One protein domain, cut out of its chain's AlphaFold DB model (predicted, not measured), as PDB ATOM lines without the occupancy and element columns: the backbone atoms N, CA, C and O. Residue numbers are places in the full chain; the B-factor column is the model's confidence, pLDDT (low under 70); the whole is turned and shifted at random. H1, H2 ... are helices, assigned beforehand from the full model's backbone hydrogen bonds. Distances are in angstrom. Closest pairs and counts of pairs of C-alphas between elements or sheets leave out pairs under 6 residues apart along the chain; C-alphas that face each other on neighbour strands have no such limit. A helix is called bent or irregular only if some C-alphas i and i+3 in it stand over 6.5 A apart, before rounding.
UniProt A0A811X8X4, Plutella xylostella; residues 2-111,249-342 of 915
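AT A GLANCE: This is residues 2 to 111 and 249 to 342 of the 915 residues of a protein of Plutella xylostella (UniProt A0A811X8X4). Two long helices, the bent H1 and the longer H2, lie side by side and run opposite ways, and a helical hairpin of H4 and H5 crosses H2 through H5. Short H3 packs on residues 2 to 9 of H1, H6 lies at the end beyond H5, and residues 99 to 111 stick out as an arm that adds to the length. The printed part has 204 residues with six named helices, H1 to H6 in chain order, and no named strand; the class is all helix. The whole is loose, with a radius of gyration of the C-alphas of 21.2 A and spans of 82 by 38 by 37 A.

IN THESE COORDINATES: H1, residues 2 to 34, was assigned as one helix by its hydrogen bonds but is bent, with C-alphas 23 and 26 6.7 A apart. Its arm H1a, residues 2 to 23, begins at C-alpha 2 (195.075, 303.927, 226.634) and is 31.9 A long; H1b, residues 26 to 34, is 12.1 A. H2, residues 64 to 108, is 64.8 A. H3 is residues 251 to 260, H4 residues 277 to 303, 38.6 A, and H5 residues 310 to 329, 28.6 A. H6, residues 336 to 342, ends at C-alpha 342 (172.469, 305.329, 256.420).

HOW THE PARTS SIT: H1a, H2 and H3 form an up and down bundle, each running against the one before. H1a touches H2, closest at the C-alphas of Pro 20 and Phe 76, 5.0 A, at a shallow tilt of 19 degrees. H3 touches H1a at Tyr 252 and Tyr 6, C-alphas 4.8 A. H5 touches H2 at a steep tilt of 61 degrees, closest at the C-alphas of Leu 322 and Gly 78, 6.4 A. H4 and H5 touch as a hairpin, closest at the C-alphas of Asn 290 and Thr 323, 5.6 A. Every O i to N i+4 pair is within hydrogen-bond range in H1b, H3, H4, H5 and H6, against 16 of 18 in H1a and 40 of 41 in H2.

THE WHOLE: Residues 112 to 248 are not printed, and C-alphas 111 and 249 are 33.3 A apart across the cut. The links H1 to H2 and H3 to H4 are long. Confidence is under 70 in 37 residues, among them 325 to 342.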
ATOM      1  N   ASN A   2     195.171 302.458 226.536       73.25
ATOM      2  CA  ASN A   2     195.075 303.927 226.634       73.25
ATOM      3  C   ASN A   2     194.202 304.636 225.564       73.25
ATOM      4  O   ASN A   2     193.484 305.569 225.908       73.25
ATOM      5  N   LYS A   3     194.208 304.194 224.290       77.00
ATOM      6  CA  LYS A   3     193.309 304.729 223.241       77.00
ATOM      7  C   LYS A   3     191.822 304.424 223.502       77.00
ATOM      8  O   LYS A   3     190.997 305.313 223.346       77.00
ATOM      9  N   TYR A   4     191.483 303.208 223.938       75.50
ATOM     10  CA  TYR A   4     190.115 302.838 224.328       75.50
ATOM     11  C   TYR A   4     189.673 303.592 225.585       75.50
ATOM     12  O   TYR A   4     188.586 304.157 225.591       75.50
ATOM     13  N   SER A   5     190.540 303.693 226.600       75.06
ATOM     14  CA  SER A   5     190.276 304.495 227.806       75.06
ATOM     15  C   SER A   5     189.994 305.963 227.456       75.06
ATOM     16  O   SER A   5     189.050 306.551 227.976       75.06
ATOM     17  N   TYR A   6     190.761 306.537 226.520       81.50
ATOM     18  CA  TYR A   6     190.535 307.888 226.000       81.50
ATOM     19  C   TYR A   6     189.186 308.032 225.281       81.50
ATOM     20  O   TYR A   6     188.430 308.938 225.621       81.50
ATOM     21  N   TYR A   7     188.844 307.134 224.348       80.62
ATOM     22  CA  TYR A   7     187.546 307.182 223.660       80.62
ATOM     23  C   TYR A   7     186.361 306.960 224.610       80.62
ATOM     24  O   TYR A   7     185.345 307.630 224.471       80.62
ATOM     25  N   CYS A   8     186.498 306.089 225.612       76.44
ATOM     26  CA  CYS A   8     185.478 305.891 226.639       76.44
ATOM     27  C   CYS A   8     185.293 307.148 227.510       76.44
ATOM     28  O   CYS A   8     184.161 307.572 227.733       76.44
ATOM     29  N   THR A   9     186.389 307.799 227.918       79.50
ATOM     30  CA  THR A   9     186.336 309.084 228.646       79.50
ATOM     31  C   THR A   9     185.696 310.181 227.782       79.50
ATOM     32  O   THR A   9     184.937 311.003 228.287       79.50
ATOM     33  N   LEU A  10     185.964 310.188 226.470       82.19
ATOM     34  CA  LEU A  10     185.372 311.134 225.517       82.19
ATOM     35  C   LEU A  10     183.864 310.894 225.315       82.19
ATOM     36  O   LEU A  10     183.105 311.854 225.228       82.19
ATOM     37  N   TYR A  11     183.430 309.631 225.286       81.81
ATOM     38  CA  TYR A  11     182.017 309.243 225.212       81.81
ATOM     39  C   TYR A  11     181.239 309.705 226.453       81.81
ATOM     40  O   TYR A  11     180.276 310.458 226.314       81.81
ATOM     41  N   HIS A  12     181.717 309.363 227.656       76.94
ATOM     42  CA  HIS A  12     181.127 309.835 228.916       76.94
ATOM     43  C   HIS A  12     181.083 311.373 228.974       76.94
ATOM     44  O   HIS A  12     180.088 311.949 229.402       76.94
ATOM     45  N   MET A  13     182.108 312.058 228.453       79.00
ATOM     46  CA  MET A  13     182.111 313.521 228.339       79.00
ATOM     47  C   MET A  13     181.061 314.099 227.390       79.00
ATOM     48  O   MET A  13     180.506 315.158 227.684       79.00
ATOM     49  N   GLY A  14     180.773 313.426 226.275       79.94
ATOM     50  CA  GLY A  14     179.654 313.799 225.411       79.94
ATOM     51  C   GLY A  14     178.330 313.734 226.172       79.94
ATOM     52  O   GLY A  14     177.535 314.666 226.107       79.94
ATOM     53  N   ILE A  15     178.132 312.681 226.969       75.69
ATOM     54  CA  ILE A  15     176.910 312.481 227.756       75.69
ATOM     55  C   ILE A  15     176.764 313.541 228.863       75.69
ATOM     56  O   ILE A  15     175.685 314.113 229.006       75.69
ATOM     57  N   ILE A  16     177.849 313.869 229.581       76.94
ATOM     58  CA  ILE A  16     177.870 314.931 230.611       76.94
ATOM     59  C   ILE A  16     177.441 316.292 230.039       76.94
ATOM     60  O   ILE A  16     176.823 317.083 230.746       76.94
ATOM     61  N   ALA A  17     177.733 316.571 228.765       79.81
ATOM     62  CA  ALA A  17     177.246 317.774 228.093       79.81
ATOM     63  C   ALA A  17     175.794 317.633 227.597       79.81
ATOM     64  O   ALA A  17     175.001 318.558 227.756       79.81
ATOM     65  N   ILE A  18     175.433 316.493 226.998       77.56
ATOM     66  CA  ILE A  18     174.140 316.306 226.318       77.56
ATOM     67  C   ILE A  18     172.969 316.185 227.303       77.56
ATOM     68  O   ILE A  18     171.946 316.831 227.083       77.56
ATOM     69  N   VAL A  19     173.091 315.399 228.381       73.25
ATOM     70  CA  VAL A  19     171.958 315.130 229.296       73.25
ATOM     71  C   VAL A  19     171.420 316.400 229.963       73.25
ATOM     72  O   VAL A  19     170.211 316.620 229.893       73.25
ATOM     73  N   PRO A  20     172.254 317.276 230.557       76.56
ATOM     74  CA  PRO A  20     171.755 318.488 231.197       76.56
ATOM     75  C   PRO A  20     171.155 319.461 230.182       76.56
ATOM     76  O   PRO A  20     170.143 320.095 230.469       76.56
ATOM     77  N   ILE A  21     171.725 319.554 228.975       80.94
ATOM     78  CA  ILE A  21     171.159 320.387 227.908       80.94
ATOM     79  C   ILE A  21     169.774 319.861 227.514       80.94
ATOM     80  O   ILE A  21     168.823 320.637 227.525       80.94
ATOM     81  N   ALA A  22     169.626 318.560 227.249       75.12
ATOM     82  CA  ALA A  22     168.342 317.956 226.888       75.12
ATOM     83  C   ALA A  22     167.278 318.118 227.991       75.12
ATOM     84  O   ALA A  22     166.137 318.460 227.696       75.12
ATOM     85  N   PHE A  23     167.660 317.937 229.259       78.12
ATOM     86  CA  PHE A  23     166.747 318.040 230.401       78.12
ATOM     87  C   PHE A  23     166.223 319.469 230.638       78.12
ATOM     88  O   PHE A  23     165.065 319.644 230.999       78.12
ATOM     89  N   ASN A  24     167.040 320.505 230.402       83.50
ATOM     90  CA  ASN A  24     166.604 321.901 230.554       83.50
ATOM     91  C   ASN A  24     166.022 322.508 229.267       83.50
ATOM     92  O   ASN A  24     165.321 323.514 229.345       83.50
ATOM     93  N   ALA A  25     166.301 321.934 228.090       83.12
ATOM     94  CA  ALA A  25     165.865 322.498 226.812       83.12
ATOM     95  C   ALA A  25     164.338 322.624 226.712       83.12
ATOM     96  O   ALA A  25     163.861 323.667 226.275       83.12
ATOM     97  N   CYS A  26     163.583 321.612 227.152       80.50
ATOM     98  CA  CYS A  26     162.118 321.622 227.110       80.50
ATOM     99  C   CYS A  26     161.488 322.730 227.982       80.50
ATOM    100  O   CYS A  26     160.847 323.601 227.398       80.50
ATOM    101  N   PRO A  27     161.720 322.818 229.311       82.44
ATOM    102  CA  PRO A  27     161.114 323.878 230.131       82.44
ATOM    103  C   PRO A  27     161.571 325.295 229.739       82.44
ATOM    104  O   PRO A  27     160.793 326.248 229.815       82.44
ATOM    105  N   ILE A  28     162.806 325.455 229.239       85.38
ATOM    106  CA  ILE A  28     163.279 326.737 228.681       85.38
ATOM    107  C   ILE A  28     162.541 327.076 227.374       85.38
ATOM    108  O   ILE A  28     162.153 328.228 227.173       85.38
ATOM    109  N   TYR A  29     162.322 326.096 226.493       85.94
ATOM    110  CA  TYR A  29     161.590 326.275 225.237       85.94
ATOM    111  C   TYR A  29     160.099 326.560 225.465       85.94
ATOM    112  O   TYR A  29     159.557 327.468 224.834       85.94
ATOM    113  N   ASN A  30     159.459 325.864 226.404       84.75
ATOM    114  CA  ASN A  30     158.066 326.094 226.785       84.75
ATOM    115  C   ASN A  30     157.891 327.488 227.406       84.75
ATOM    116  O   ASN A  30     157.054 328.262 226.943       84.75
ATOM    117  N   SER A  31     158.775 327.892 228.323       87.00
ATOM    118  CA  SER A  31     158.783 329.262 228.864       87.00
ATOM    119  C   SER A  31     159.059 330.327 227.781       87.00
ATOM    120  O   SER A  31     158.496 331.424 227.809       87.00
ATOM    121  N   TYR A  32     159.879 330.019 226.769       86.50
ATOM    122  CA  TYR A  32     160.092 330.896 225.608       86.50
ATOM    123  C   TYR A  32     158.853 330.996 224.697       86.50
ATOM    124  O   TYR A  32     158.523 332.093 224.238       86.50
ATOM    125  N   LYS A  33     158.138 329.883 224.484       86.62
ATOM    126  CA  LYS A  33     156.844 329.789 223.777       86.62
ATOM    127  C   LYS A  33     155.752 330.583 224.514       86.62
ATOM    128  O   LYS A  33     155.003 331.300 223.852       86.62
ATOM    129  N   ALA A  34     155.736 330.549 225.851       84.88
ATOM    130  CA  ALA A  34     154.864 331.358 226.715       84.88
ATOM    131  C   ALA A  34     155.206 332.865 226.721       84.88
ATOM    132  O   ALA A  34     154.358 333.692 227.043       84.88
ATOM    133  N   GLY A  35     156.423 333.243 226.307       85.62
ATOM    134  CA  GLY A  35     156.833 334.640 226.121       85.62
ATOM    135  C   GLY A  35     157.789 335.206 227.176       85.62
ATOM    136  O   GLY A  35     158.128 336.387 227.082       85.62
ATOM    137  N   ALA A  36     158.304 334.386 228.100       83.62
ATOM    138  CA  ALA A  36     159.122 334.794 229.257       83.62
ATOM    139  C   ALA A  36     160.394 335.611 228.936       83.62
ATOM    140  O   ALA A  36     160.978 336.244 229.814       83.62
ATOM    141  N   PHE A  37     160.847 335.604 227.678       82.50
ATOM    142  CA  PHE A  37     162.028 336.341 227.204       82.50
ATOM    143  C   PHE A  37     161.681 337.538 226.295       82.50
ATOM    144  O   PHE A  37     162.565 338.082 225.635       82.50
ATOM    145  N   ARG A  38     160.403 337.947 226.221       82.06
ATOM    146  CA  ARG A  38     159.928 339.075 225.388       82.06
ATOM    147  C   ARG A  38     159.625 340.357 226.171       82.06
ATOM    148  O   ARG A  38     159.451 341.403 225.553       82.06
ATOM    149  N   GLY A  39     159.564 340.297 227.499       75.31
ATOM    150  CA  GLY A  39     159.281 341.440 228.365       75.31
ATOM    151  C   GLY A  39     159.676 341.167 229.815       75.31
ATOM    152  O   GLY A  39     159.986 340.035 230.164       75.31
ATOM    153  N   PHE A  40     159.679 342.215 230.643       76.06
ATOM    154  CA  PHE A  40     160.069 342.128 232.057       76.06
ATOM    155  C   PHE A  40     158.920 341.779 233.013       76.06
ATOM    156  O   PHE A  40     159.198 341.421 234.154       76.06
ATOM    157  N   ASN A  41     157.652 341.891 232.589       79.44
ATOM    158  CA  ASN A  41     156.538 341.390 233.392       79.44
ATOM    159  C   ASN A  41     156.312 339.900 233.086       79.44
ATOM    160  O   ASN A  41     156.189 339.528 231.920       79.44
ATOM    161  N   LEU A  42     156.268 339.090 234.143       79.69
ATOM    162  CA  LEU A  42     156.056 337.640 234.130       79.69
ATOM    163  C   LEU A  42     154.676 337.239 234.695       79.69
ATOM    164  O   LEU A  42     154.324 336.061 234.685       79.69
ATOM    165  N   GLU A  43     153.891 338.198 235.196       77.62
ATOM    166  CA  GLU A  43     152.559 337.958 235.758       77.62
ATOM    167  C   GLU A  43     151.611 337.338 234.720       77.62
ATOM    168  O   GLU A  43     151.431 337.860 233.619       77.62
ATOM    169  N   GLY A  44     150.975 336.222 235.086       78.06
ATOM    170  CA  GLY A  44     150.012 335.528 234.227       78.06
ATOM    171  C   GLY A  44     150.621 334.722 233.072       78.06
ATOM    172  O   GLY A  44     149.869 334.304 232.193       78.06
ATOM    173  N   MET A  45     151.940 334.496 233.055       81.88
ATOM    174  CA  MET A  45     152.583 333.556 232.130       81.88
ATOM    175  C   MET A  45     152.692 332.157 232.747       81.88
ATOM    176  O   MET A  45     153.103 332.014 233.897       81.88
ATOM    177  N   ASP A  46     152.401 331.125 231.954       80.69
ATOM    178  CA  ASP A  46     152.691 329.737 232.317       80.69
ATOM    179  C   ASP A  46     154.203 329.482 232.156       80.69
ATOM    180  O   ASP A  46     154.721 329.351 231.044       80.69
ATOM    181  N   LEU A  47     154.928 329.495 233.278       84.44
ATOM    182  CA  LEU A  47     156.383 329.315 233.347       84.44
ATOM    183  C   LEU A  47     156.742 327.923 233.871       84.44
ATOM    184  O   LEU A  47     156.150 327.448 234.839       84.44
ATOM    185  N   GLU A  48     157.772 327.307 233.291       82.06
ATOM    186  CA  GLU A  48     158.229 325.964 233.661       82.06
ATOM    187  C   GLU A  48     159.670 325.970 234.186       82.06
ATOM    188  O   GLU A  48     160.563 326.614 233.627       82.06
ATOM    189  N   LEU A  49     159.923 325.193 235.242       81.62
ATOM    190  CA  LEU A  49     161.255 324.976 235.805       81.62
ATOM    191  C   LEU A  49     161.607 323.485 235.790       81.62
ATOM    192  O   LEU A  49     160.841 322.645 236.243       81.62
ATOM    193  N   SER A  50     162.821 323.160 235.344       75.94
ATOM    194  CA  SER A  50     163.370 321.792 235.322       75.94
ATOM    195  C   SER A  50     163.567 321.172 236.716       75.94
ATOM    196  O   SER A  50     163.664 319.956 236.838       75.94
ATOM    197  N   ILE A  51     163.658 321.994 237.768       79.19
ATOM    198  CA  ILE A  51     163.598 321.580 239.178       79.19
ATOM    199  C   ILE A  51     162.811 322.652 239.939       79.19
ATOM    200  O   ILE A  51     163.129 323.842 239.840       79.19
ATOM    201  N   TYR A  52     161.821 322.230 240.724       79.19
ATOM    202  CA  TYR A  52     161.075 323.097 241.632       79.19
ATOM    203  C   TYR A  52     161.663 323.045 243.050       79.19
ATOM    204  O   TYR A  52     162.078 321.992 243.535       79.19
ATOM    205  N   PHE A  53     161.683 324.195 243.724       79.12
ATOM    206  CA  PHE A  53     162.099 324.341 245.120       79.12
ATOM    207  C   PHE A  53     161.065 325.182 245.866       79.12
ATOM    208  O   PHE A  53     160.556 326.156 245.311       79.12
ATOM    209  N   HIS A  54     160.811 324.864 247.136       80.00
ATOM    210  CA  HIS A  54     160.006 325.707 248.017       80.00
ATOM    211  C   HIS A  54     160.770 326.028 249.300       80.00
ATOM    212  O   HIS A  54     161.242 325.122 249.990       80.00
ATOM    213  N   TYR A  55     160.839 327.308 249.660       82.94
ATOM    214  CA  TYR A  55     161.318 327.765 250.965       82.94
ATOM    215  C   TYR A  55     160.295 328.757 251.541       82.94
ATOM    216  O   TYR A  55     159.691 329.514 250.777       82.94
ATOM    217  N   PRO A  56     160.072 328.781 252.867       79.06
ATOM    218  CA  PRO A  56     159.106 329.693 253.473       79.06
ATOM    219  C   PRO A  56     159.491 331.154 253.194       79.06
ATOM    220  O   PRO A  56     160.599 331.581 253.509       79.06
ATOM    221  N   GLY A  57     158.566 331.912 252.596       79.38
ATOM    222  CA  GLY A  57     158.789 333.308 252.198       79.38
ATOM    223  C   GLY A  57     159.528 333.507 250.866       79.38
ATOM    224  O   GLY A  57     159.912 334.634 250.572       79.38
ATOM    225  N   PHE A  58     159.728 332.455 250.064       80.75
ATOM    226  CA  PHE A  58     160.378 332.535 248.752       80.75
ATOM    227  C   PHE A  58     159.581 331.760 247.693       80.75
ATOM    228  O   PHE A  58     159.543 330.524 247.702       80.75
ATOM    229  N   ASN A  59     158.969 332.487 246.757       78.50
ATOM    230  CA  ASN A  59     158.345 331.906 245.573       78.50
ATOM    231  C   ASN A  59     159.385 331.712 244.464       78.50
ATOM    232  O   ASN A  59     160.264 332.546 244.251       78.50
ATOM    233  N   CYS A  60     159.262 330.616 243.718       78.06
ATOM    234  CA  CYS A  60     160.169 330.301 242.617       78.06
ATOM    235  C   CYS A  60     159.924 331.145 241.349       78.06
ATOM    236  O   CYS A  60     160.865 331.391 240.599       78.06
ATOM    237  N   MET A  61     158.697 331.620 241.112       79.88
ATOM    238  CA  MET A  61     158.377 332.403 239.909       79.88
ATOM    239  C   MET A  61     158.959 333.823 239.963       79.88
ATOM    240  O   MET A  61     159.531 334.285 238.978       79.88
ATOM    241  N   ASP A  62     158.926 334.471 241.131       82.88
ATOM    242  CA  ASP A  62     159.439 335.830 241.375       82.88
ATOM    243  C   ASP A  62     160.926 335.989 240.982       82.88
ATOM    244  O   ASP A  62     161.381 337.076 240.628       82.88
ATOM    245  N   TYR A  63     161.688 334.888 241.014       85.06
ATOM    246  CA  TYR A  63     163.123 334.834 240.714       85.06
ATOM    247  C   TYR A  63     163.457 333.960 239.491       85.06
ATOM    248  O   TYR A  63     164.598 333.500 239.366       85.06
ATOM    249  N   PHE A  64     162.486 333.748 238.588       86.06
ATOM    250  CA  PHE A  64     162.543 332.810 237.457       86.06
ATOM    251  C   PHE A  64     163.920 332.735 236.778       86.06
ATOM    252  O   PHE A  64     164.569 331.698 236.857       86.06
ATOM    253  N   TYR A  65     164.429 333.834 236.206       86.19
ATOM    254  CA  TYR A  65     165.695 333.835 235.452       86.19
ATOM    255  C   TYR A  65     166.909 333.333 236.259       86.19
ATOM    256  O   TYR A  65     167.775 332.639 235.721       86.19
ATOM    257  N   ILE A  66     166.985 333.668 237.553       86.56
ATOM    258  CA  ILE A  66     168.084 333.248 238.440       86.56
ATOM    259  C   ILE A  66     167.958 331.752 238.746       86.56
ATOM    260  O   ILE A  66     168.960 331.028 238.752       86.56
ATOM    261  N   LEU A  67     166.729 331.275 238.951       85.00
ATOM    262  CA  LEU A  67     166.420 329.864 239.157       85.00
ATOM    263  C   LEU A  67     166.638 329.028 237.893       85.00
ATOM    264  O   LEU A  67     167.210 327.951 238.007       85.00
ATOM    265  N   THR A  68     166.318 329.519 236.692       85.12
ATOM    266  CA  THR A  68     166.624 328.822 235.429       85.12
ATOM    267  C   THR A  68     168.130 328.587 235.275       85.12
ATOM    268  O   THR A  68     168.560 327.462 235.023       85.12
ATOM    269  N   VAL A  69     168.954 329.621 235.494       85.38
ATOM    270  CA  VAL A  69     170.427 329.502 235.431       85.38
ATOM    271  C   VAL A  69     170.952 328.553 236.515       85.38
ATOM    272  O   VAL A  69     171.832 327.729 236.260       85.38
ATOM    273  N   THR A  70     170.375 328.622 237.714       83.12
ATOM    274  CA  THR A  70     170.753 327.771 238.850       83.12
ATOM    275  C   THR A  70     170.322 326.310 238.639       83.12
ATOM    276  O   THR A  70     171.058 325.405 239.028       83.12
ATOM    277  N   ASN A  71     169.208 326.053 237.945       82.75
ATOM    278  CA  ASN A  71     168.745 324.720 237.548       82.75
ATOM    279  C   ASN A  71     169.639 324.102 236.472       82.75
ATOM    280  O   ASN A  71     170.045 322.948 236.622       82.75
ATOM    281  N   VAL A  72     170.039 324.863 235.447       83.12
ATOM    282  CA  VAL A  72     171.030 324.408 234.448       83.12
ATOM    283  C   VAL A  72     172.355 324.034 235.127       83.12
ATOM    284  O   VAL A  72     172.943 322.998 234.819       83.12
ATOM    285  N   TYR A  73     172.795 324.819 236.114       81.75
ATOM    286  CA  TYR A  73     173.972 324.511 236.930       81.75
ATOM    287  C   TYR A  73     173.787 323.241 237.790       81.75
ATOM    288  O   TYR A  73     174.629 322.342 237.738       81.75
ATOM    289  N   PHE A  74     172.683 323.125 238.541       76.00
ATOM    290  CA  PHE A  74     172.385 321.965 239.396       76.00
ATOM    291  C   PHE A  74     172.307 320.659 238.603       76.00
ATOM    292  O   PHE A  74     172.913 319.662 238.988       76.00
ATOM    293  N   THR A  75     171.576 320.666 237.490       78.06
ATOM    294  CA  THR A  75     171.384 319.500 236.614       78.06
ATOM    295  C   THR A  75     172.676 319.104 235.899       78.06
ATOM    296  O   THR A  75     172.966 317.911 235.805       78.06
ATOM    297  N   PHE A  76     173.505 320.071 235.482       79.81
ATOM    298  CA  PHE A  76     174.846 319.793 234.961       79.81
ATOM    299  C   PHE A  76     175.715 319.077 235.993       79.81
ATOM    300  O   PHE A  76     176.323 318.052 235.693       79.81
ATOM    301  N   ILE A  77     175.727 319.572 237.227       72.44
ATOM    302  CA  ILE A  77     176.498 318.994 238.328       72.44
ATOM    303  C   ILE A  77     175.967 317.618 238.754       72.44
ATOM    304  O   ILE A  77     176.766 316.702 238.954       72.44
ATOM    305  N   GLY A  78     174.644 317.453 238.843       68.69
ATOM    306  CA  GLY A  78     173.980 316.188 239.165       68.69
ATOM    307  C   GLY A  78     174.240 315.099 238.125       68.69
ATOM    308  O   GLY A  78     174.620 313.991 238.489       68.69
ATOM    309  N   GLY A  79     174.119 315.421 236.833       70.56
ATOM    310  CA  GLY A  79     174.480 314.494 235.757       70.56
ATOM    311  C   GLY A  79     175.981 314.189 235.734       70.56
ATOM    312  O   GLY A  79     176.380 313.031 235.606       70.56
ATOM    313  N   ALA A  80     176.826 315.211 235.915       70.31
ATOM    314  CA  ALA A  80     178.275 315.052 235.877       70.31
ATOM    315  C   ALA A  80     178.802 314.050 236.911       70.31
ATOM    316  O   ALA A  80     179.728 313.314 236.591       70.31
ATOM    317  N   SER A  81     178.252 313.991 238.127       67.00
ATOM    318  CA  SER A  81     178.781 313.105 239.173       67.00
ATOM    319  C   SER A  81     178.542 311.622 238.902       67.00
ATOM    320  O   SER A  81     179.495 310.847 238.984       67.00
ATOM    321  N   VAL A  82     177.317 311.238 238.529       67.75
ATOM    322  CA  VAL A  82     176.951 309.851 238.196       67.75
ATOM    323  C   VAL A  82     177.816 309.369 237.031       67.75
ATOM    324  O   VAL A  82     178.569 308.405 237.157       67.75
ATOM    325  N   ILE A  83     177.842 310.138 235.939       72.31
ATOM    326  CA  ILE A  83     178.591 309.778 234.731       72.31
ATOM    327  C   ILE A  83     180.120 309.822 234.972       72.31
ATOM    328  O   ILE A  83     180.870 309.092 234.319       72.31
ATOM    329  N   LEU A  84     180.620 310.627 235.922       70.56
ATOM    330  CA  LEU A  84     182.031 310.595 236.342       70.56
ATOM    331  C   LEU A  84     182.382 309.341 237.152       70.56
ATOM    332  O   LEU A  84     183.499 308.845 236.997       70.56
ATOM    333  N   ILE A  85     181.473 308.818 237.981       68.69
ATOM    334  CA  ILE A  85     181.662 307.536 238.682       68.69
ATOM    335  C   ILE A  85     181.717 306.403 237.653       68.69
ATOM    336  O   ILE A  85     182.682 305.632 237.654       68.69
ATOM    337  N   ASP A  86     180.759 306.373 236.722       70.62
ATOM    338  CA  ASP A  86     180.711 305.415 235.612       70.62
ATOM    339  C   ASP A  86     182.016 305.444 234.793       70.62
ATOM    340  O   ASP A  86     182.653 304.411 234.559       70.62
ATOM    341  N   CYS A  87     182.472 306.648 234.430       73.50
ATOM    342  CA  CYS A  87     183.703 306.864 233.675       73.50
ATOM    343  C   CYS A  87     184.960 306.445 234.454       73.50
ATOM    344  O   CYS A  87     185.879 305.864 233.870       73.50
ATOM    345  N   PHE A  88     185.040 306.747 235.753       71.56
ATOM    346  CA  PHE A  88     186.193 306.402 236.590       71.56
ATOM    347  C   PHE A  88     186.324 304.884 236.742       71.56
ATOM    348  O   PHE A  88     187.409 304.328 236.551       71.56
ATOM    349  N   LEU A  89     185.199 304.209 236.984       70.00
ATOM    350  CA  LEU A  89     185.111 302.756 237.054       70.00
ATOM    351  C   LEU A  89     185.475 302.100 235.711       70.00
ATOM    352  O   LEU A  89     186.310 301.193 235.687       70.00
ATOM    353  N   ALA A  90     184.956 302.602 234.587       73.12
ATOM    354  CA  ALA A  90     185.326 302.107 233.259       73.12
ATOM    355  C   ALA A  90     186.833 302.284 232.974       73.12
ATOM    356  O   ALA A  90     187.488 301.378 232.454       73.12
ATOM    357  N   VAL A  91     187.423 303.422 233.361       74.19
ATOM    358  CA  VAL A  91     188.868 303.674 233.224       74.19
ATOM    359  C   VAL A  91     189.705 302.702 234.063       74.19
ATOM    360  O   VAL A  91     190.703 302.197 233.540       74.19
ATOM    361  N   ILE A  92     189.305 302.406 235.307       71.38
ATOM    362  CA  ILE A  92     189.952 301.398 236.168       71.38
ATOM    363  C   ILE A  92     189.869 300.013 235.521       71.38
ATOM    364  O   ILE A  92     190.895 299.351 235.355       71.38
ATOM    365  N   VAL A  93     188.681 299.608 235.065       73.00
ATOM    366  CA  VAL A  93     188.473 298.330 234.373       73.00
ATOM    367  C   VAL A  93     189.388 298.196 233.144       73.00
ATOM    368  O   VAL A  93     190.034 297.160 232.963       73.00
ATOM    369  N   PHE A  94     189.557 299.250 232.338       75.12
ATOM    370  CA  PHE A  94     190.503 299.215 231.215       75.12
ATOM    371  C   PHE A  94     191.982 299.116 231.627       75.12
ATOM    372  O   PHE A  94     192.783 298.663 230.802       75.12
ATOM    373  N   GLN A  95     192.366 299.482 232.859       75.81
ATOM    374  CA  GLN A  95     193.705 299.174 233.383       75.81
ATOM    375  C   GLN A  95     193.824 297.703 233.778       75.81
ATOM    376  O   GLN A  95     194.792 297.065 233.373       75.81
ATOM    377  N   ILE A  96     192.825 297.129 234.465       72.12
ATOM    378  CA  ILE A  96     192.797 295.692 234.809       72.12
ATOM    379  C   ILE A  96     192.942 294.843 233.537       72.12
ATOM    380  O   ILE A  96     193.842 294.010 233.442       72.12
ATOM    381  N   ILE A  97     192.141 295.126 232.500       74.44
ATOM    382  CA  ILE A  97     192.242 294.457 231.189       74.44
ATOM    383  C   ILE A  97     193.618 294.699 230.537       74.44
ATOM    384  O   ILE A  97     194.143 293.832 229.837       74.44
ATOM    385  N   GLY A  98     194.223 295.869 230.761       74.31
ATOM    386  CA  GLY A  98     195.595 296.173 230.351       74.31
ATOM    387  C   GLY A  98     196.619 295.238 230.999       74.31
ATOM    388  O   GLY A  98     197.401 294.614 230.281       74.31
ATOM    389  N   HIS A  99     196.572 295.084 232.323       70.75
ATOM    390  CA  HIS A  99     197.462 294.195 233.073       70.75
ATOM    391  C   HIS A  99     197.232 292.715 232.735       70.75
ATOM    392  O   HIS A  99     198.208 292.010 232.486       70.75
ATOM    393  N   ILE A 100     195.979 292.257 232.605       70.88
ATOM    394  CA  ILE A 100     195.659 290.883 232.167       70.88
ATOM    395  C   ILE A 100     196.245 290.600 230.773       70.88
ATOM    396  O   ILE A 100     196.814 289.533 230.549       70.88
ATOM    397  N   ARG A 101     196.175 291.558 229.836       74.44
ATOM    398  CA  ARG A 101     196.789 291.412 228.502       74.44
ATOM    399  C   ARG A 101     198.319 291.366 228.542       74.44
ATOM    400  O   ARG A 101     198.897 290.610 227.768       74.44
ATOM    401  N   ILE A 102     198.968 292.150 229.408       73.69
ATOM    402  CA  ILE A 102     200.432 292.119 229.584       73.69
ATOM    403  C   ILE A 102     200.859 290.780 230.199       73.69
ATOM    404  O   ILE A 102     201.752 290.126 229.670       73.69
ATOM    405  N   LEU A 103     200.166 290.334 231.252       68.62
ATOM    406  CA  LEU A 103     200.381 289.031 231.880       68.62
ATOM    407  C   LEU A 103     200.238 287.900 230.852       68.62
ATOM    408  O   LEU A 103     201.160 287.105 230.693       68.62
ATOM    409  N   LYS A 104     199.134 287.878 230.091       77.69
ATOM    410  CA  LYS A 104     198.911 286.902 229.017       77.69
ATOM    411  C   LYS A 104     200.030 286.922 227.968       77.69
ATOM    412  O   LYS A 104     200.555 285.861 227.642       77.69
ATOM    413  N   TYR A 105     200.418 288.101 227.477       78.56
ATOM    414  CA  TYR A 105     201.498 288.230 226.496       78.56
ATOM    415  C   TYR A 105     202.820 287.655 227.024       78.56
ATOM    416  O   TYR A 105     203.488 286.914 226.304       78.56
ATOM    417  N   ASN A 106     203.168 287.932 228.283       72.62
ATOM    418  CA  ASN A 106     204.378 287.392 228.898       72.62
ATOM    419  C   ASN A 106     204.329 285.855 228.982       72.62
ATOM    420  O   ASN A 106     205.319 285.215 228.637       72.62
ATOM    421  N   MET A 107     203.182 285.263 229.349       70.69
ATOM    422  CA  MET A 107     203.013 283.800 229.393       70.69
ATOM    423  C   MET A 107     203.112 283.144 228.009       70.69
ATOM    424  O   MET A 107     203.829 282.157 227.845       70.69
ATOM    425  N   GLU A 108     202.444 283.707 226.997       74.75
ATOM    426  CA  GLU A 108     202.471 283.191 225.618       74.75
ATOM    427  C   GLU A 108     203.865 283.277 224.971       74.75
ATOM    428  O   GLU A 108     204.171 282.499 224.067       74.75
ATOM    429  N   ASN A 109     204.717 284.197 225.439       76.50
ATOM    430  CA  ASN A 109     206.069 284.428 224.920       76.50
ATOM    431  C   ASN A 109     207.181 283.936 225.868       76.50
ATOM    432  O   ASN A 109     208.349 284.275 225.656       76.50
ATOM    433  N   LEU A 110     206.861 283.116 226.882       70.75
ATOM    434  CA  LEU A 110     207.879 282.450 227.700       70.75
ATOM    435  C   LEU A 110     208.817 281.623 226.799       70.75
ATOM    436  O   LEU A 110     208.331 280.763 226.056       70.75
ATOM    437  N   PRO A 111     210.149 281.833 226.857       61.53
ATOM    438  CA  PRO A 111     211.086 281.079 226.034       61.53
ATOM    439  C   PRO A 111     210.969 279.573 226.296       61.53
ATOM    440  O   PRO A 111     211.367 279.070 227.347       61.53
ATOM    441  N   ASP A 249     200.937 312.049 232.671       69.88
ATOM    442  CA  ASP A 249     201.157 312.380 231.265       69.88
ATOM    443  C   ASP A 249     200.104 311.838 230.304       69.88
ATOM    444  O   ASP A 249     199.933 312.390 229.213       69.88
ATOM    445  N   LEU A 250     199.367 310.813 230.716       77.94
ATOM    446  CA  LEU A 250     198.406 310.112 229.877       77.94
ATOM    447  C   LEU A 250     197.242 311.031 229.478       77.94
ATOM    448  O   LEU A 250     196.580 311.630 230.326       77.94
ATOM    449  N   ASN A 251     196.946 311.116 228.177       77.56
ATOM    450  CA  ASN A 251     195.961 312.069 227.642       77.56
ATOM    451  C   ASN A 251     194.555 311.924 228.251       77.56
ATOM    452  O   ASN A 251     193.887 312.932 228.468       77.56
ATOM    453  N   TYR A 252     194.114 310.703 228.580       76.62
ATOM    454  CA  TYR A 252     192.826 310.497 229.254       76.62
ATOM    455  C   TYR A 252     192.856 310.966 230.720       76.62
ATOM    456  O   TYR A 252     191.871 311.528 231.178       76.62
ATOM    457  N   VAL A 253     193.987 310.848 231.430       78.81
ATOM    458  CA  VAL A 253     194.161 311.389 232.795       78.81
ATOM    459  C   VAL A 253     194.200 312.918 232.762       78.81
ATOM    460  O   VAL A 253     193.515 313.568 233.549       78.81
ATOM    461  N   LYS A 254     194.926 313.506 231.800       83.12
ATOM    462  CA  LYS A 254     194.925 314.958 231.535       83.12
ATOM    463  C   LYS A 254     193.518 315.479 231.210       83.12
ATOM    464  O   LYS A 254     193.171 316.576 231.641       83.12
ATOM    465  N   MET A 255     192.704 314.704 230.490       79.00
ATOM    466  CA  MET A 255     191.306 315.033 230.197       79.00
ATOM    467  C   MET A 255     190.425 314.906 231.446       79.00
ATOM    468  O   MET A 255     189.833 315.897 231.859       79.00
ATOM    469  N   MET A 256     190.424 313.747 232.111       75.06
ATOM    470  CA  MET A 256     189.679 313.470 233.349       75.06
ATOM    471  C   MET A 256     189.948 314.529 234.431       75.06
ATOM    472  O   MET A 256     189.014 315.083 235.010       75.06
ATOM    473  N   LYS A 257     191.213 314.927 234.614       80.56
ATOM    474  CA  LYS A 257     191.607 316.017 235.519       80.56
ATOM    475  C   LYS A 257     190.961 317.361 235.169       80.56
ATOM    476  O   LYS A 257     190.505 318.040 236.083       80.56
ATOM    477  N   LYS A 258     190.875 317.747 233.887       80.62
ATOM    478  CA  LYS A 258     190.213 319.001 233.453       80.62
ATOM    479  C   LYS A 258     188.714 319.041 233.773       80.62
ATOM    480  O   LYS A 258     188.162 320.129 233.847       80.62
ATOM    481  N   ILE A 259     188.075 317.884 233.946       70.25
ATOM    482  CA  ILE A 259     186.624 317.733 234.150       70.25
ATOM    483  C   ILE A 259     186.302 317.617 235.645       70.25
ATOM    484  O   ILE A 259     185.380 318.252 236.156       70.25
ATOM    485  N   MET A 260     187.117 316.844 236.364       72.81
ATOM    486  CA  MET A 260     186.992 316.635 237.806       72.81
ATOM    487  C   MET A 260     187.531 317.815 238.640       72.81
ATOM    488  O   MET A 260     187.246 317.891 239.832       72.81
ATOM    489  N   TRP A 261     188.315 318.736 238.056       76.44
ATOM    490  CA  TRP A 261     188.752 319.967 238.738       76.44
ATOM    491  C   TRP A 261     187.609 320.972 238.945       76.44
ATOM    492  O   TRP A 261     187.366 321.314 240.102       76.44
ATOM    493  N   PRO A 262     186.896 321.437 237.893       69.88
ATOM    494  CA  PRO A 262     185.786 322.377 238.051       69.88
ATOM    495  C   PRO A 262     184.702 321.855 238.990       69.88
ATOM    496  O   PRO A 262     184.204 322.611 239.802       69.88
ATOM    497  N   THR A 263     184.402 320.557 238.939       66.62
ATOM    498  CA  THR A 263     183.389 319.896 239.780       66.62
ATOM    499  C   THR A 263     183.876 319.529 241.192       66.62
ATOM    500  O   THR A 263     183.097 319.032 242.002       66.62
ATOM    501  N   GLY A 264     185.156 319.745 241.523       67.12
ATOM    502  CA  GLY A 264     185.724 319.455 242.848       67.12
ATOM    503  C   GLY A 264     185.916 317.966 243.192       67.12
ATOM    504  O   GLY A 264     186.303 317.651 244.324       67.12
ATOM    505  N   PHE A 265     185.681 317.050 242.245       70.94
ATOM    506  CA  PHE A 265     185.848 315.602 242.430       70.94
ATOM    507  C   PHE A 265     187.299 315.112 242.302       70.94
ATOM    508  O   PHE A 265     187.610 314.015 242.757       70.94
ATOM    509  N   TRP A 266     188.207 315.886 241.692       78.06
ATOM    510  CA  TRP A 266     189.587 315.436 241.467       78.06
ATOM    511  C   TRP A 266     190.345 315.272 242.799       78.06
ATOM    512  O   TRP A 266     190.472 316.254 243.537       78.06
ATOM    513  N   PRO A 267     190.934 314.095 243.098       72.69
ATOM    514  CA  PRO A 267     191.623 313.821 244.363       72.69
ATOM    515  C   PRO A 267     193.038 314.434 244.410       72.69
ATOM    516  O   PRO A 267     194.006 313.794 244.815       72.69
ATOM    517  N   GLY A 268     193.180 315.695 243.987       76.00
ATOM    518  CA  GLY A 268     194.469 316.369 243.820       76.00
ATOM    519  C   GLY A 268     195.318 316.382 245.089       76.00
ATOM    520  O   GLY A 268     196.515 316.134 245.010       76.00
ATOM    521  N   GLU A 269     194.707 316.584 246.260       73.75
ATOM    522  CA  GLU A 269     195.423 316.592 247.544       73.75
ATOM    523  C   GLU A 269     196.025 315.220 247.889       73.75
ATOM    524  O   GLU A 269     197.160 315.155 248.351       73.75
ATOM    525  N   ALA A 270     195.312 314.124 247.599       70.88
ATOM    526  CA  ALA A 270     195.819 312.761 247.786       70.88
ATOM    527  C   ALA A 270     196.931 312.410 246.775       70.88
ATOM    528  O   ALA A 270     197.835 311.643 247.087       70.88
ATOM    529  N   LEU A 271     196.908 313.024 245.587       75.00
ATOM    530  CA  LEU A 271     197.932 312.899 244.540       75.00
ATOM    531  C   LEU A 271     199.110 313.892 244.698       75.00
ATOM    532  O   LEU A 271     199.873 314.105 243.742       75.00
ATOM    533  N   GLY A 272     199.233 314.528 245.871       77.81
ATOM    534  CA  GLY A 272     200.295 315.486 246.213       77.81
ATOM    535  C   GLY A 272     200.250 316.805 245.429       77.81
ATOM    536  O   GLY A 272     201.246 317.522 245.354       77.81
ATOM    537  N   GLU A 273     199.125 317.128 244.791       85.06
ATOM    538  CA  GLU A 273     198.984 318.295 243.922       85.06
ATOM    539  C   GLU A 273     198.506 319.533 244.687       85.06
ATOM    540  O   GLU A 273     197.598 319.474 245.517       85.06
ATOM    541  N   LYS A 274     199.067 320.701 244.353       83.38
ATOM    542  CA  LYS A 274     198.619 321.988 244.900       83.38
ATOM    543  C   LYS A 274     197.243 322.358 244.330       83.38
ATOM    544  O   LYS A 274     197.149 322.921 243.241       83.38
ATOM    545  N   VAL A 275     196.179 322.040 245.067       82.69
ATOM    546  CA  VAL A 275     194.794 322.414 244.728       82.69
ATOM    547  C   VAL A 275     194.545 323.901 245.053       82.69
ATOM    548  O   VAL A 275     194.771 324.298 246.202       82.69
ATOM    549  N   PRO A 276     194.073 324.733 244.099       85.56
ATOM    550  CA  PRO A 276     193.803 326.153 244.331       85.56
ATOM    551  C   PRO A 276     192.702 326.401 245.362       85.56
ATOM    552  O   PRO A 276     191.732 325.646 245.444       85.56
ATOM    553  N   LEU A 277     192.797 327.527 246.076       83.94
ATOM    554  CA  LEU A 277     191.802 327.945 247.072       83.94
ATOM    555  C   LEU A 277     190.380 328.029 246.494       83.94
ATOM    556  O   LEU A 277     189.442 327.608 247.161       83.94
ATOM    557  N   LEU A 278     190.225 328.477 245.242       79.50
ATOM    558  CA  LEU A 278     188.926 328.552 244.565       79.50
ATOM    559  C   LEU A 278     188.265 327.170 244.416       79.50
ATOM    560  O   LEU A 278     187.075 327.044 244.673       79.50
ATOM    561  N   VAL A 279     189.028 326.119 244.093       77.88
ATOM    562  CA  VAL A 279     188.499 324.742 243.986       77.88
ATOM    563  C   VAL A 279     188.116 324.194 245.367       77.88
ATOM    564  O   VAL A 279     187.093 323.526 245.509       77.88
ATOM    565  N   LYS A 280     188.891 324.521 246.413       79.56
ATOM    566  CA  LYS A 280     188.555 324.150 247.801       79.56
ATOM    567  C   LYS A 280     187.281 324.845 248.284       79.56
ATOM    568  O   LYS A 280     186.416 324.195 248.867       79.56
ATOM    569  N   TRP A 281     187.150 326.143 248.010       78.94
ATOM    570  CA  TRP A 281     185.958 326.927 248.334       78.94
ATOM    571  C   TRP A 281     184.735 326.418 247.566       78.94
ATOM    572  O   TRP A 281     183.696 326.177 248.175       78.94
ATOM    573  N   HIS A 282     184.884 326.131 246.270       78.00
ATOM    574  CA  HIS A 282     183.824 325.549 245.448       78.00
ATOM    575  C   HIS A 282     183.339 324.201 246.001       78.00
ATOM    576  O   HIS A 282     182.138 323.992 246.111       78.00
ATOM    577  N   LYS A 283     184.228 323.311 246.470       73.25
ATOM    578  CA  LYS A 283     183.817 322.046 247.116       73.25
ATOM    579  C   LYS A 283     182.979 322.258 248.392       73.25
ATOM    580  O   LYS A 283     182.063 321.478 248.669       73.25
ATOM    581  N   ILE A 284     183.257 323.316 249.158       77.81
ATOM    582  CA  ILE A 284     182.461 323.702 250.336       77.81
ATOM    583  C   ILE A 284     181.109 324.283 249.896       77.81
ATOM    584  O   ILE A 284     180.074 323.808 250.357       77.81
ATOM    585  N   GLN A 285     181.111 325.236 248.957       80.12
ATOM    586  CA  GLN A 285     179.911 325.831 248.356       80.12
ATOM    587  C   GLN A 285     178.981 324.758 247.768       80.12
ATOM    588  O   GLN A 285     177.798 324.757 248.079       80.12
ATOM    589  N   MET A 286     179.512 323.795 247.016       74.25
ATOM    590  CA  MET A 286     178.780 322.645 246.469       74.25
ATOM    591  C   MET A 286     178.120 321.800 247.565       74.25
ATOM    592  O   MET A 286     176.961 321.419 247.447       74.25
ATOM    593  N   THR A 287     178.832 321.543 248.668       75.69
ATOM    594  CA  THR A 287     178.273 320.790 249.803       75.69
ATOM    595  C   THR A 287     177.127 321.558 250.469       75.69
ATOM    596  O   THR A 287     176.085 320.970 250.745       75.69
ATOM    597  N   LEU A 288     177.289 322.867 250.688       78.50
ATOM    598  CA  LEU A 288     176.245 323.735 251.248       78.50
ATOM    599  C   LEU A 288     175.035 323.854 250.309       78.50
ATOM    600  O   LEU A 288     173.897 323.741 250.753       78.50
ATOM    601  N   GLN A 289     175.274 324.027 249.012       77.56
ATOM    602  CA  GLN A 289     174.235 324.189 248.001       77.56
ATOM    603  C   GLN A 289     173.420 322.900 247.800       77.56
ATOM    604  O   GLN A 289     172.206 322.982 247.641       77.56
ATOM    605  N   ASN A 290     174.045 321.720 247.893       78.06
ATOM    606  CA  ASN A 290     173.328 320.440 247.896       78.06
ATOM    607  C   ASN A 290     172.487 320.243 249.170       78.06
ATOM    608  O   ASN A 290     171.391 319.699 249.083       78.06
ATOM    609  N   ILE A 291     172.952 320.713 250.338       81.69
ATOM    610  CA  ILE A 291     172.154 320.711 251.581       81.69
ATOM    611  C   ILE A 291     170.923 321.611 251.429       81.69
ATOM    612  O   ILE A 291     169.811 321.167 251.707       81.69
ATOM    613  N   VAL A 292     171.108 322.847 250.957       83.25
ATOM    614  CA  VAL A 292     170.010 323.803 250.740       83.25
ATOM    615  C   VAL A 292     169.015 323.262 249.708       83.25
ATOM    616  O   VAL A 292     167.831 323.168 250.016       83.25
ATOM    617  N   GLY A 293     169.494 322.824 248.539       80.62
ATOM    618  CA  GLY A 293     168.656 322.272 247.471       80.62
ATOM    619  C   GLY A 293     167.846 321.049 247.910       80.62
ATOM    620  O   GLY A 293     166.643 321.009 247.669       80.62
ATOM    621  N   PHE A 294     168.466 320.105 248.629       84.25
ATOM    622  CA  PHE A 294     167.769 318.940 249.182       84.25
ATOM    623  C   PHE A 294     166.665 319.342 250.172       84.25
ATOM    624  O   PHE A 294     165.550 318.831 250.085       84.25
ATOM    625  N   ILE A 295     166.931 320.300 251.071       84.50
ATOM    626  CA  ILE A 295     165.912 320.830 251.993       84.50
ATOM    627  C   ILE A 295     164.764 321.490 251.212       84.50
ATOM    628  O   ILE A 295     163.604 321.237 251.526       84.50
ATOM    629  N   GLY A 296     165.061 322.276 250.172       84.44
ATOM    630  CA  GLY A 296     164.047 322.922 249.328       84.44
ATOM    631  C   GLY A 296     163.202 321.951 248.497       84.44
ATOM    632  O   GLY A 296     162.016 322.206 248.294       84.44
ATOM    633  N   GLN A 297     163.786 320.835 248.049       84.19
ATOM    634  CA  GLN A 297     163.079 319.751 247.353       84.19
ATOM    635  C   GLN A 297     162.177 318.969 248.316       84.19
ATOM    636  O   GLN A 297     160.994 318.796 248.040       84.19
ATOM    637  N   VAL A 298     162.697 318.550 249.476       84.56
ATOM    638  CA  VAL A 298     161.901 317.844 250.498       84.56
ATOM    639  C   VAL A 298     160.765 318.731 251.016       84.56
ATOM    640  O   VAL A 298     159.640 318.258 251.152       84.56
ATOM    641  N   ASN A 299     161.015 320.024 251.238       86.00
ATOM    642  CA  ASN A 299     159.981 320.972 251.651       86.00
ATOM    643  C   ASN A 299     158.920 321.195 250.555       86.00
ATOM    644  O   ASN A 299     157.738 321.268 250.875       86.00
ATOM    645  N   TYR A 300     159.304 321.233 249.270       84.12
ATOM    646  CA  TYR A 300     158.345 321.267 248.156       84.12
ATOM    647  C   TYR A 300     157.448 320.018 248.154       84.12
ATOM    648  O   TYR A 300     156.225 320.143 248.137       84.12
ATOM    649  N   ILE A 301     158.047 318.823 248.251       83.81
ATOM    650  CA  ILE A 301     157.322 317.543 248.298       83.81
ATOM    651  C   ILE A 301     156.352 317.492 249.488       83.81
ATOM    652  O   ILE A 301     155.232 317.024 249.329       83.81
ATOM    653  N   VAL A 302     156.751 317.983 250.668       84.94
ATOM    654  CA  VAL A 302     155.908 317.967 251.880       84.94
ATOM    655  C   VAL A 302     154.775 318.998 251.823       84.94
ATOM    656  O   VAL A 302     153.665 318.686 252.246       84.94
ATOM    657  N   VAL A 303     155.020 320.211 251.313       86.94
ATOM    658  CA  VAL A 303     154.003 321.282 251.276       86.94
ATOM    659  C   VAL A 303     152.968 321.063 250.172       86.94
ATOM    660  O   VAL A 303     151.790 321.344 250.380       86.94
ATOM    661  N   PHE A 304     153.382 320.541 249.016       85.19
ATOM    662  CA  PHE A 304     152.504 320.343 247.858       85.19
ATOM    663  C   PHE A 304     152.093 318.875 247.648       85.19
ATOM    664  O   PHE A 304     151.574 318.543 246.586       85.19
ATOM    665  N   PHE A 305     152.279 318.000 248.646       78.81
ATOM    666  CA  PHE A 305     152.020 316.555 248.533       78.81
ATOM    667  C   PHE A 305     150.628 316.227 247.965       78.81
ATOM    668  O   PHE A 305     150.511 315.443 247.029       78.81
ATOM    669  N   ASP A 306     149.590 316.904 248.464       79.88
ATOM    670  CA  ASP A 306     148.190 316.707 248.052       79.88
ATOM    671  C   ASP A 306     147.846 317.340 246.680       79.88
ATOM    672  O   ASP A 306     146.692 317.299 246.247       79.88
ATOM    673  N   GLN A 307     148.809 317.993 246.018       79.81
ATOM    674  CA  GLN A 307     148.618 318.780 244.787       79.81
ATOM    675  C   GLN A 307     149.504 318.320 243.618       79.81
ATOM    676  O   GLN A 307     149.139 318.537 242.463       79.81
ATOM    677  N   ILE A 308     150.656 317.700 243.891       75.75
ATOM    678  CA  ILE A 308     151.571 317.185 242.863       75.75
ATOM    679  C   ILE A 308     151.025 315.849 242.320       75.75
ATOM    680  O   ILE A 308     150.783 314.931 243.108       75.75
ATOM    681  N   PRO A 309     150.866 315.662 240.997       71.94
ATOM    682  CA  PRO A 309     150.495 314.363 240.447       71.94
ATOM    683  C   PRO A 309     151.649 313.352 240.587       71.94
ATOM    684  O   PRO A 309     152.828 313.698 240.538       71.94
ATOM    685  N   PHE A 310     151.308 312.069 240.729       67.69
ATOM    686  CA  PHE A 310     152.239 310.993 241.108       67.69
ATOM    687  C   PHE A 310     153.547 310.909 240.287       67.69
ATOM    688  O   PHE A 310     154.597 310.589 240.842       67.69
ATOM    689  N   LEU A 311     153.507 311.200 238.980       59.19
ATOM    690  CA  LEU A 311     154.689 311.160 238.103       59.19
ATOM    691  C   LEU A 311     155.688 312.280 238.426       59.19
ATOM    692  O   LEU A 311     156.870 312.012 238.642       59.19
ATOM    693  N   ASP A 312     155.203 313.513 238.537       65.50
ATOM    694  CA  ASP A 312     155.982 314.706 238.874       65.50
ATOM    695  C   ASP A 312     156.584 314.577 240.287       65.50
ATOM    696  O   ASP A 312     157.747 314.920 240.520       65.50
ATOM    697  N   ALA A 313     155.832 313.984 241.225       69.56
ATOM    698  CA  ALA A 313     156.346 313.603 242.541       69.56
ATOM    699  C   ALA A 313     157.492 312.578 242.416       69.56
ATOM    700  O   ALA A 313     158.517 312.714 243.084       69.56
ATOM    701  N   GLY A 314     157.370 311.599 241.513       65.56
ATOM    702  CA  GLY A 314     158.438 310.660 241.157       65.56
ATOM    703  C   GLY A 314     159.715 311.350 240.659       65.56
ATOM    704  O   GLY A 314     160.804 311.044 241.152       65.56
ATOM    705  N   GLN A 315     159.604 312.331 239.755       66.31
ATOM    706  CA  GLN A 315     160.751 313.142 239.315       66.31
ATOM    707  C   GLN A 315     161.384 313.941 240.469       66.31
ATOM    708  O   GLN A 315     162.615 314.014 240.590       66.31
ATOM    709  N   LEU A 316     160.566 314.512 241.356       74.00
ATOM    710  CA  LEU A 316     161.031 315.217 242.553       74.00
ATOM    711  C   LEU A 316     161.772 314.275 243.521       74.00
ATOM    712  O   LEU A 316     162.839 314.636 244.018       74.00
ATOM    713  N   TYR A 317     161.300 313.040 243.720       72.31
ATOM    714  CA  TYR A 317     162.019 312.027 244.507       72.31
ATOM    715  C   TYR A 317     163.341 311.586 243.857       72.31
ATOM    716  O   TYR A 317     164.336 311.403 244.569       72.31
ATOM    717  N   ILE A 318     163.401 311.453 242.527       67.56
ATOM    718  CA  ILE A 318     164.642 311.134 241.796       67.56
ATOM    719  C   ILE A 318     165.660 312.273 241.943       67.56
ATOM    720  O   ILE A 318     166.813 312.036 242.314       67.56
ATOM    721  N   THR A 319     165.242 313.523 241.721       72.19
ATOM    722  CA  THR A 319     166.136 314.686 241.836       72.19
ATOM    723  C   THR A 319     166.570 314.963 243.280       72.19
ATOM    724  O   THR A 319     167.723 315.344 243.487       72.19
ATOM    725  N   ALA A 320     165.723 314.698 244.282       75.38
ATOM    726  CA  ALA A 320     166.099 314.745 245.701       75.38
ATOM    727  C   ALA A 320     167.065 313.608 246.097       75.38
ATOM    728  O   ALA A 320     167.995 313.813 246.881       75.38
ATOM    729  N   SER A 321     166.901 312.412 245.524       67.69
ATOM    730  CA  SER A 321     167.836 311.297 245.738       67.69
ATOM    731  C   SER A 321     169.217 311.600 245.144       67.69
ATOM    732  O   SER A 321     170.240 311.294 245.762       67.69
ATOM    733  N   LEU A 322     169.268 312.266 243.985       67.25
ATOM    734  CA  LEU A 322     170.511 312.728 243.357       67.25
ATOM    735  C   LEU A 322     171.222 313.813 244.183       67.25
ATOM    736  O   LEU A 322     172.430 313.703 244.407       67.25
ATOM    737  N   THR A 323     170.510 314.827 244.692       72.25
ATOM    738  CA  THR A 323     171.119 315.872 245.546       72.25
ATOM    739  C   THR A 323     171.598 315.315 246.892       72.25
ATOM    740  O   THR A 323     172.670 315.708 247.367       72.25
ATOM    741  N   PHE A 324     170.897 314.334 247.469       71.31
ATOM    742  CA  PHE A 324     171.359 313.613 248.659       71.31
ATOM    743  C   PHE A 324     172.607 312.756 248.394       71.31
ATOM    744  O   PHE A 324     173.601 312.856 249.119       71.31
ATOM    745  N   THR A 325     172.600 311.970 247.315       65.88
ATOM    746  CA  THR A 325     173.754 311.163 246.872       65.88
ATOM    747  C   THR A 325     174.988 312.053 246.684       65.88
ATOM    748  O   THR A 325     176.080 311.751 247.173       65.88
ATOM    749  N   MET A 326     174.798 313.225 246.078       65.56
ATOM    750  CA  MET A 326     175.829 314.250 245.913       65.56
ATOM    751  C   MET A 326     176.368 314.818 247.227       65.56
ATOM    752  O   MET A 326     177.582 314.985 247.377       65.56
ATOM    753  N   MET A 327     175.491 315.085 248.196       67.75
ATOM    754  CA  MET A 327     175.872 315.529 249.541       67.75
ATOM    755  C   MET A 327     176.771 314.508 250.259       67.75
ATOM    756  O   MET A 327     177.673 314.892 251.010       67.75
ATOM    757  N   VAL A 328     176.550 313.212 250.015       60.88
ATOM    758  CA  VAL A 328     177.407 312.131 250.517       60.88
ATOM    759  C   VAL A 328     178.755 312.113 249.794       60.88
ATOM    760  O   VAL A 328     179.792 312.157 250.462       60.88
ATOM    761  N   PHE A 329     178.773 312.122 248.455       60.03
ATOM    762  CA  PHE A 329     180.019 312.040 247.680       60.03
ATOM    763  C   PHE A 329     181.021 313.162 247.998       60.03
ATOM    764  O   PHE A 329     182.222 312.889 248.085       60.03
ATOM    765  N   THR A 330     180.580 314.400 248.265       60.47
ATOM    766  CA  THR A 330     181.521 315.487 248.612       60.47
ATOM    767  C   THR A 330     182.288 315.245 249.921       60.47
ATOM    768  O   THR A 330     183.393 315.781 250.076       60.47
ATOM    769  N   LYS A 331     181.764 314.407 250.830       57.78
ATOM    770  CA  LYS A 331     182.369 314.052 252.130       57.78
ATOM    771  C   LYS A 331     183.176 312.743 252.123       57.78
ATOM    772  O   LYS A 331     183.756 312.385 253.158       57.78
ATOM    773  N   ILE A 332     183.278 312.035 250.994       49.94
ATOM    774  CA  ILE A 332     184.074 310.799 250.905       49.94
ATOM    775  C   ILE A 332     185.576 311.126 250.910       49.94
ATOM    776  O   ILE A 332     186.215 311.332 249.886       49.94
ATOM    777  N   ASN A 333     186.115 311.174 252.126       48.38
ATOM    778  CA  ASN A 333     187.512 310.877 252.462       48.38
ATOM    779  C   ASN A 333     187.647 310.215 253.853       48.38
ATOM    780  O   ASN A 333     188.707 309.683 254.166       48.38
ATOM    781  N   LYS A 334     186.597 310.240 254.701       39.59
ATOM    782  CA  LYS A 334     186.565 309.543 256.009       39.59
ATOM    783  C   LYS A 334     185.217 308.913 256.407       39.59
ATOM    784  O   LYS A 334     185.158 308.267 257.444       39.59
ATOM    785  N   PHE A 335     184.138 309.091 255.634       38.00
ATOM    786  CA  PHE A 335     182.762 308.820 256.103       38.00
ATOM    787  C   PHE A 335     182.027 307.655 255.407       38.00
ATOM    788  O   PHE A 335     180.816 307.525 255.552       38.00
ATOM    789  N   SER A 336     182.750 306.797 254.674       39.66
ATOM    790  CA  SER A 336     182.165 305.718 253.852       39.66
ATOM    791  C   SER A 336     181.207 304.805 254.641       39.66
ATOM    792  O   SER A 336     180.038 304.683 254.288       39.66
ATOM    793  N   TYR A 337     181.660 304.256 255.775       42.25
ATOM    794  CA  TYR A 337     180.898 303.280 256.566       42.25
ATOM    795  C   TYR A 337     179.526 303.803 257.032       42.25
ATOM    796  O   TYR A 337     178.507 303.149 256.828       42.25
ATOM    797  N   PHE A 338     179.484 305.010 257.604       38.53
ATOM    798  CA  PHE A 338     178.244 305.590 258.131       38.53
ATOM    799  C   PHE A 338     177.256 305.954 257.013       38.53
ATOM    800  O   PHE A 338     176.046 305.862 257.205       38.53
ATOM    801  N   CYS A 339     177.752 306.325 255.828       39.84
ATOM    802  CA  CYS A 339     176.909 306.598 254.668       39.84
ATOM    803  C   CYS A 339     176.324 305.324 254.047       39.84
ATOM    804  O   CYS A 339     175.168 305.372 253.631       39.84
ATOM    805  N   THR A 340     177.045 304.197 254.043       44.31
ATOM    806  CA  THR A 340     176.486 302.891 253.640       44.31
ATOM    807  C   THR A 340     175.436 302.409 254.640       44.31
ATOM    808  O   THR A 340     174.362 301.981 254.226       44.31
ATOM    809  N   VAL A 341     175.688 302.553 255.948       44.34
ATOM    810  CA  VAL A 341     174.702 302.233 256.997       44.34
ATOM    811  C   VAL A 341     173.463 303.130 256.892       44.34
ATOM    812  O   VAL A 341     172.352 302.629 257.013       44.34
ATOM    813  N   TYR A 342     173.614 304.428 256.601       43.19
ATOM    814  CA  TYR A 342     172.469 305.329 256.420       43.19
ATOM    815  C   TYR A 342     171.754 305.148 255.068       43.19
ATOM    816  O   TYR A 342     170.544 305.330 255.005       43.19
TER     817      TYR A 342